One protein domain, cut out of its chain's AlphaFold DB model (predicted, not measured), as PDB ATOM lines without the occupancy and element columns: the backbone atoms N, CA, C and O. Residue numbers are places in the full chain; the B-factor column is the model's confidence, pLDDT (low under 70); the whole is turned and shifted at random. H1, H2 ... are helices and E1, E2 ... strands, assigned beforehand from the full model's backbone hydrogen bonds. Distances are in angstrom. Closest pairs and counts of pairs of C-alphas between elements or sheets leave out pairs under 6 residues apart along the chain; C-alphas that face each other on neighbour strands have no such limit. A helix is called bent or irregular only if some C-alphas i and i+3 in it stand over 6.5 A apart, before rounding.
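Overview. This is residues 26 to 80 of the 287 residues of an uncharacterized protein of Serpula lacrymans var. lacrymans (strain S7.3) (UniProt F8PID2). A small twisted three-stranded sheet has H1 packed along one face in two layers, and H2 turns off at a corner past the bent strand E2. The sheet is an antiparallel meander, each strand beside the one before: E1 - E2 - E3. The printed part has 55 residues, in order E1, E2, E3, H1, H2; it is mixed and compact, with radius of gyration of the C-alphas 11.3 A and spans 33 by 23 by 19 A.

Arrangement. Start at E2, residues 36 to 44, which bends by 102 degrees at residue 41. It forms hairpins with E1, residues 28 to 31 (N 29 to O 38, 3.0 A), and E3, residues 48 to 52 (N 39 to O 50, 2.9 A), both pairs within hydrogen-bond range. H1, residues 55 to 64, is on the sheet, height 9.5 A, along E2 at 8 degrees on the local plane; its closest C-alphas to E2 are Ala 58 and Trp 37, 6.4 A. H2, residues 66 to 76, only grazes the sheet, closest at C-alphas His 68 and Cys 42, 6.0 A. H1 and H2 only just touch, only at the corner, with 3 pairs of C-alphas within 8 A, the closest Glu 62 and His 68, 6.5 A; they are about perpendicular at 86 degrees. In H1 and H2 every O i to N i+4 pair is within hydrogen-bond range.

Along the chain. Find C-alpha 28 at (-88.586, -21.860, 11.715), where E1 begins, 9.4 A long. E2 is 16.3 A, E3 12.2 A, H1 14.2 A and H2 15.2 A, ending at C-alpha 76, (-80.559, -10.137, 7.421).

Size, cuts and confidence. The C-alphas farthest apart, Asn 34 and Arg 80, are 34.0 A apart. The printed part has no cut, and its four links are tight. Look for pLDDT under 70 at residues 45 to 47 and 77 to 80.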
ATOM      1  N   GLN A  26     -86.096 -20.813   6.874       93.56
ATOM      2  CA  GLN A  26     -84.854 -20.908   7.652       93.56
ATOM      3  C   GLN A  26     -84.941 -20.381   9.095       93.56
ATOM      4  O   GLN A  26     -84.068 -20.692   9.894       93.56
ATOM      5  N   TYR A  27     -85.965 -19.593   9.436       94.75
ATOM      6  CA  TYR A  27     -86.160 -19.068  10.798       94.75
ATOM      7  C   TYR A  27     -87.154 -19.877  11.627       94.75
ATOM      8  O   TYR A  27     -87.589 -19.419  12.691       94.75
ATOM      9  N   PHE A  28     -87.592 -21.014  11.091       96.44
ATOM     10  CA  PHE A  28     -88.586 -21.860  11.715       96.44
ATOM     11  C   PHE A  28     -88.079 -23.291  11.809       96.44
ATOM     12  O   PHE A  28     -87.837 -23.952  10.800       96.44
ATOM     13  N   THR A  29     -88.013 -23.796  13.035       96.69
ATOM     14  CA  THR A  29     -87.629 -25.177  13.318       96.69
ATOM     15  C   THR A  29     -88.876 -26.007  13.622       96.69
ATOM     16  O   THR A  29     -89.711 -25.620  14.442       96.69
ATOM     17  N   HIS A  30     -89.038 -27.151  12.947       96.75
ATOM     18  CA  HIS A  30     -90.119 -28.099  13.250       96.75
ATOM     19  C   HIS A  30     -89.767 -28.901  14.504       96.75
ATOM     20  O   HIS A  30     -88.715 -29.536  14.578       96.75
ATOM     21  N   LEU A  31     -90.656 -28.868  15.495       96.38
ATOM     22  CA  LEU A  31     -90.503 -29.579  16.757       96.38
ATOM     23  C   LEU A  31     -91.202 -30.938  16.655       96.38
ATOM     24  O   LEU A  31     -92.427 -31.032  16.775       96.38
ATOM     25  N   ALA A  32     -90.413 -31.996  16.464       93.56
ATOM     26  CA  ALA A  32     -90.916 -33.357  16.263       93.56
ATOM     27  C   ALA A  32     -91.765 -33.888  17.435       93.56
ATOM     28  O   ALA A  32     -92.642 -34.721  17.221       93.56
ATOM     29  N   GLU A  33     -91.528 -33.410  18.661       94.38
ATOM     30  CA  GLU A  33     -92.215 -33.898  19.865       94.38
ATOM     31  C   GLU A  33     -93.709 -33.548  19.889       94.38
ATOM     32  O   GLU A  33     -94.519 -34.357  20.337       94.38
ATOM     33  N   ASN A  34     -94.079 -32.375  19.364       93.75
ATOM     34  CA  ASN A  34     -95.440 -31.835  19.455       93.75
ATOM     35  C   ASN A  34     -96.072 -31.528  18.088       93.75
ATOM     36  O   ASN A  34     -97.119 -30.886  18.036       93.75
ATOM     37  N   ASP A  35     -95.426 -31.942  16.990       95.06
ATOM     38  CA  ASP A  35     -95.759 -31.517  15.618       95.06
ATOM     39  C   ASP A  35     -95.878 -29.978  15.492       95.06
ATOM     40  O   ASP A  35     -96.699 -29.423  14.755       95.06
ATOM     41  N   GLY A  36     -95.065 -29.283  16.292       96.56
ATOM     42  CA  GLY A  36     -95.078 -27.837  16.450       96.56
ATOM     43  C   GLY A  36     -94.024 -27.150  15.591       96.56
ATOM     44  O   GLY A  36     -93.217 -27.782  14.913       96.56
ATOM     45  N   TRP A  37     -94.017 -25.826  15.641       97.44
ATOM     46  CA  TRP A  37     -93.015 -24.991  14.987       97.44
ATOM     47  C   TRP A  37     -92.485 -23.980  15.993       97.44
ATOM     48  O   TRP A  37     -93.282 -23.365  16.689       97.44
ATOM     49  N   ALA A  38     -91.178 -23.776  16.057       96.69
ATOM     50  CA  ALA A  38     -90.561 -22.716  16.845       96.69
ATOM     51  C   ALA A  38     -90.000 -21.643  15.914       96.69
ATOM     52  O   ALA A  38     -89.471 -21.974  14.856       96.69
ATOM     53  N   CYS A  39     -90.127 -20.367  16.282       96.00
ATOM     54  CA  CYS A  39     -89.401 -19.295  15.605       96.00
ATOM     55  C   CYS A  39     -88.052 -19.078  16.295       96.00
ATOM     56  O   CYS A  39     -88.010 -18.666  17.455       96.00
ATOM     57  N   ASP A  40     -86.964 -19.300  15.562       93.38
ATOM     58  CA  ASP A  40     -85.595 -19.187  16.079       93.38
ATOM     59  C   ASP A  40     -85.168 -17.727  16.303       93.38
ATOM     60  O   ASP A  40     -84.258 -17.440  17.075       93.38
ATOM     61  N   VAL A  41     -85.857 -16.794  15.642       92.62
ATOM     62  CA  VAL A  41     -85.555 -15.356  15.666       92.62
ATOM     63  C   VAL A  41     -86.299 -14.632  16.793       92.62
ATOM     64  O   VAL A  41     -85.798 -13.666  17.365       92.62
ATOM     65  N   CYS A  42     -87.505 -15.084  17.135       93.75
ATOM     66  CA  CYS A  42     -88.317 -14.456  18.171       93.75
ATOM     67  C   CYS A  42     -88.107 -15.155  19.516       93.75
ATOM     68  O   CYS A  42     -88.723 -16.182  19.798       93.75
ATOM     69  N   VAL A  43     -87.280 -14.555  20.374       86.38
ATOM     70  CA  VAL A  43     -87.104 -15.006  21.759       86.38
ATOM     71  C   VAL A  43     -88.145 -14.322  22.639       86.38
ATOM     72  O   VAL A  43     -88.206 -13.094  22.717       86.38
ATOM     73  N   SER A  44     -88.974 -15.106  23.325       78.81
ATOM     74  CA  SER A  44     -89.847 -14.548  24.361       78.81
ATOM     75  C   SER A  44     -88.988 -14.234  25.584       78.81
ATOM     76  O   SER A  44     -88.194 -15.078  25.988       78.81
ATOM     77  N   GLY A  45     -89.140 -13.043  26.178       56.19
ATOM     78  CA  GLY A  45     -88.256 -12.453  27.206       56.19
ATOM     79  C   GLY A  45     -87.956 -13.276  28.474       56.19
ATOM     80  O   GLY A  45     -87.234 -12.804  29.346       56.19
ATOM     81  N   HIS A  46     -88.447 -14.508  28.572       48.91
ATOM     82  CA  HIS A  46     -87.990 -15.519  29.512       48.91
ATOM     83  C   HIS A  46     -87.501 -16.769  28.756       48.91
ATOM     84  O   HIS A  46     -88.212 -17.759  28.648       48.91
ATOM     85  N   MET A  47     -86.256 -16.711  28.266       60.56
ATOM     86  CA  MET A  47     -85.368 -17.866  28.020       60.56
ATOM     87  C   MET A  47     -85.850 -18.963  27.043       60.56
ATOM     88  O   MET A  47     -85.342 -20.080  27.107       60.56
ATOM     89  N   GLY A  48     -86.789 -18.685  26.135       79.81
ATOM     90  CA  GLY A  48     -87.307 -19.703  25.214       79.81
ATOM     91  C   GLY A  48     -87.635 -19.172  23.823       79.81
ATOM     92  O   GLY A  48     -88.053 -18.019  23.661       79.81
ATOM     93  N   GLN A  49     -87.454 -20.039  22.825       87.75
ATOM     94  CA  GLN A  49     -87.969 -19.828  21.475       87.75
ATOM     95  C   GLN A  49     -89.499 -19.737  21.517       87.75
ATOM     96  O   GLN A  49     -90.151 -20.381  22.341       87.75
ATOM     97  N   LEU A  50     -90.087 -18.911  20.652       92.31
ATOM     98  CA  LEU A  50     -91.539 -18.809  20.565       92.31
ATOM     99  C   LEU A  50     -92.103 -20.026  19.814       92.31
ATOM    100  O   LEU A  50     -91.914 -20.152  18.604       92.31
ATOM    101  N   GLU A  51     -92.798 -20.904  20.537       95.69
ATOM    102  CA  GLU A  51     -93.388 -22.132  19.999       95.69
ATOM    103  C   GLU A  51     -94.844 -21.946  19.545       95.69
ATOM    104  O   GLU A  51     -95.657 -21.262  20.171       95.69
ATOM    105  N   PHE A  52     -95.195 -22.622  18.457       96.19
ATOM    106  CA  PHE A  52     -96.508 -22.638  17.836       96.19
ATOM    107  C   PHE A  52     -96.990 -24.079  17.695       96.19
ATOM    108  O   PHE A  52     -96.288 -24.937  17.167       96.19
ATOM    109  N   SER A  53     -98.239 -24.336  18.073       96.94
ATOM    110  CA  SER A  53     -98.850 -25.669  17.981       96.94
ATOM    111  C   SER A  53     -99.213 -26.104  16.556       96.94
ATOM    112  O   SER A  53     -99.658 -27.228  16.357       96.94
ATOM    113  N   SER A  54     -99.101 -25.220  15.557       96.62
ATOM    114  CA  SER A  54     -99.428 -25.553  14.167       96.62
ATOM    115  C   SER A  54     -98.652 -24.720  13.144       96.62
ATOM    116  O   SER A  54     -98.316 -23.555  13.382       96.62
ATOM    117  N   LEU A  55     -98.478 -25.279  11.941       96.19
ATOM    118  CA  LEU A  55     -97.890 -24.579  10.793       96.19
ATOM    119  C   LEU A  55     -98.637 -23.278  10.462       96.19
ATOM    120  O   LEU A  55     -98.032 -22.250  10.173       96.19
ATOM    121  N   ARG A  56     -99.975 -23.293  10.536       96.94
ATOM    122  CA  ARG A  56    -100.795 -22.117  10.215       96.94
ATOM    123  C   ARG A  56    -100.529 -20.965  11.183       96.94
ATOM    124  O   ARG A  56    -100.461 -19.823  10.739       96.94
ATOM    125  N   THR A  57    -100.385 -21.250  12.477       97.06
ATOM    126  CA  THR A  57    -100.076 -20.227  13.488       97.06
ATOM    127  C   THR A  57     -98.669 -19.662  13.317       97.06
ATOM    128  O   THR A  57     -98.503 -18.451  13.425       97.06
ATOM    129  N   ALA A  58     -97.691 -20.497  12.953       96.94
ATOM    130  CA  ALA A  58     -96.327 -20.048  12.680       96.94
ATOM    131  C   ALA A  58     -96.246 -19.163  11.420       96.94
ATOM    132  O   ALA A  58     -95.681 -18.074  11.464       96.94
ATOM    133  N   VAL A  59     -96.905 -19.554  10.322       97.25
ATOM    134  CA  VAL A  59     -96.969 -18.735   9.093       97.25
ATOM    135  C   VAL A  59     -97.751 -17.437   9.316       97.25
ATOM    136  O   VAL A  59     -97.428 -16.396   8.746       97.25
ATOM    137  N   GLN A  60     -98.782 -17.457  10.165       97.31
ATOM    138  CA  GLN A  60     -99.477 -16.229  10.552       97.31
ATOM    139  C   GLN A  60     -98.556 -15.304  11.360       97.31
ATOM    140  O   GLN A  60     -98.567 -14.096  11.120       97.31
ATOM    141  N   HIS A  61     -97.756 -15.847  12.283       96.81
ATOM    142  CA  HIS A  61     -96.763 -15.085  13.037       96.81
ATOM    143  C   HIS A  61     -95.731 -14.432  12.110       96.81
ATOM    144  O   HIS A  61     -95.554 -13.220  12.195       96.81
ATOM    145  N   GLU A  62     -95.163 -15.186  11.163       97.12
ATOM    146  CA  GLU A  62     -94.222 -14.670  10.153       97.12
ATOM    147  C   GLU A  62     -94.776 -13.438   9.418       97.12
ATOM    148  O   GLU A  62     -94.077 -12.453   9.195       97.12
ATOM    149  N   ARG A  63     -96.067 -13.465   9.063       96.81
ATOM    150  CA  ARG A  63     -96.702 -12.414   8.253       96.81
ATOM    151  C   ARG A  63     -97.202 -11.217   9.049       96.81
ATOM    152  O   ARG A  63     -97.427 -10.166   8.456       96.81
ATOM    153  N   SER A  64     -97.478 -11.390  10.340       97.25
ATOM    154  CA  SER A  64     -98.215 -10.389  11.126       97.25
ATOM    155  C   SER A  64     -97.469  -9.859  12.345       97.25
ATOM    156  O   SER A  64     -97.879  -8.831  12.880       97.25
ATOM    157  N   SER A  65     -96.386 -10.511  12.777       96.50
ATOM    158  CA  SER A  65     -95.607 -10.079  13.938       96.50
ATOM    159  C   SER A  65     -94.639  -8.945  13.564       96.50
ATOM    160  O   SER A  65     -93.699  -9.178  12.799       96.50
ATOM    161  N   PRO A  66     -94.813  -7.718  14.097       95.19
ATOM    162  CA  PRO A  66     -93.886  -6.620  13.821       95.19
ATOM    163  C   PRO A  66     -92.507  -6.860  14.444       95.19
ATOM    164  O   PRO A  66     -91.497  -6.480  13.857       95.19
ATOM    165  N   ASP A  67     -92.456  -7.535  15.596       93.12
ATOM    166  CA  ASP A  67     -91.200  -7.894  16.252       93.12
ATOM    167  C   ASP A  67     -90.419  -8.893  15.401       93.12
ATOM    168  O   ASP A  67     -89.223  -8.717  15.199       93.12
ATOM    169  N   HIS A  68     -91.104  -9.878  14.809       94.25
ATOM    170  CA  HIS A  68     -90.479 -10.815  13.876       94.25
ATOM    171  C   HIS A  68     -89.872 -10.075  12.684       94.25
ATOM    172  O   HIS A  68     -88.697 -10.256  12.392       94.25
ATOM    173  N   ALA A  69     -90.631  -9.180  12.045       94.25
ATOM    174  CA  ALA A  69     -90.127  -8.393  10.920       94.25
ATOM    175  C   ALA A  69     -88.895  -7.549  11.297       94.25
ATOM    176  O   ALA A  69     -87.938  -7.471  10.526       94.25
ATOM    177  N   ARG A  70     -88.893  -6.952  12.496       92.75
ATOM    178  CA  ARG A  70     -87.756  -6.184  13.013       92.75
ATOM    179  C   ARG A  70     -86.536  -7.075  13.244       92.75
ATOM    180  O   ARG A  70     -85.467  -6.751  12.734       92.75
ATOM    181  N   TYR A  71     -86.684  -8.188  13.956       90.88
ATOM    182  CA  TYR A  71     -85.563  -9.085  14.232       90.88
ATOM    183  C   TYR A  71     -85.029  -9.758  12.972       90.88
ATOM    184  O   TYR A  71     -83.823  -9.868  12.819       90.88
ATOM    185  N   VAL A  72     -85.898 -10.131  12.032       91.44
ATOM    186  CA  VAL A  72     -85.479 -10.657  10.732       91.44
ATOM    187  C   VAL A  72     -84.670  -9.610   9.963       91.44
ATOM    188  O   VAL A  72     -83.621  -9.942   9.431       91.44
ATOM    189  N   SER A  73     -85.071  -8.333   9.973       87.31
ATOM    190  CA  SER A  73     -84.250  -7.269   9.371       87.31
ATOM    191  C   SER A  73     -82.912  -7.048  10.097       87.31
ATOM    192  O   SER A  73     -81.914  -6.712   9.464       87.31
ATOM    193  N   GLU A  74     -82.878  -7.282  11.412       85.00
ATOM    194  CA  GLU A  74     -81.673  -7.241  12.250       85.00
ATOM    195  C   GLU A  74     -80.820  -8.523  12.141       85.00
ATOM    196  O   GLU A  74     -79.685  -8.559  12.602       85.00
ATOM    197  N   PHE A  75     -81.317  -9.580  11.512       79.81
ATOM    198  CA  PHE A  75     -80.536 -10.782  11.223       79.81
ATOM    199  C   PHE A  75     -80.058 -10.791   9.762       79.81
ATOM    200  O   PHE A  75     -78.929 -11.176   9.471       79.81
ATOM    201  N   ASP A  76     -80.866 -10.254   8.850       77.94
ATOM    202  CA  ASP A  76     -80.559 -10.137   7.421       77.94
ATOM    203  C   ASP A  76     -79.423  -9.171   7.091       77.94
ATOM    204  O   ASP A  76     -78.814  -9.289   6.035       77.94
ATOM    205  N   TRP A  77     -79.132  -8.174   7.934       68.38
ATOM    206  CA  TRP A  77     -78.055  -7.232   7.598       68.38
ATOM    207  C   TRP A  77     -76.662  -7.862   7.672       68.38
ATOM    208  O   TRP A  77     -75.732  -7.333   7.060       68.38
ATOM    209  N   TRP A  78     -76.525  -8.980   8.392       60.09
ATOM    210  CA  TRP A  78     -75.325  -9.815   8.372       60.09
ATOM    211  C   TRP A  78     -75.365 -10.820   7.219       60.09
ATOM    212  O   TRP A  78     -74.325 -11.096   6.631       60.09
ATOM    213  N   ASP A  79     -76.564 -11.286   6.845       59.22
ATOM    214  CA  ASP A  79     -76.843 -12.122   5.666       59.22
ATOM    215  C   ASP A  79     -76.897 -11.278   4.376       59.22
ATOM    216  O   ASP A  79     -77.720 -11.465   3.474       59.22
ATOM    217  N   ARG A  80     -76.004 -10.283   4.309       54.31
ATOM    218  CA  ARG A  80     -75.657  -9.564   3.091       54.31
ATOM    219  C   ARG A  80     -74.977 -10.579   2.190       54.31
ATOM    220  O   ARG A  80     -73.767 -10.749   2.304       54.31
TER     221      ARG A  80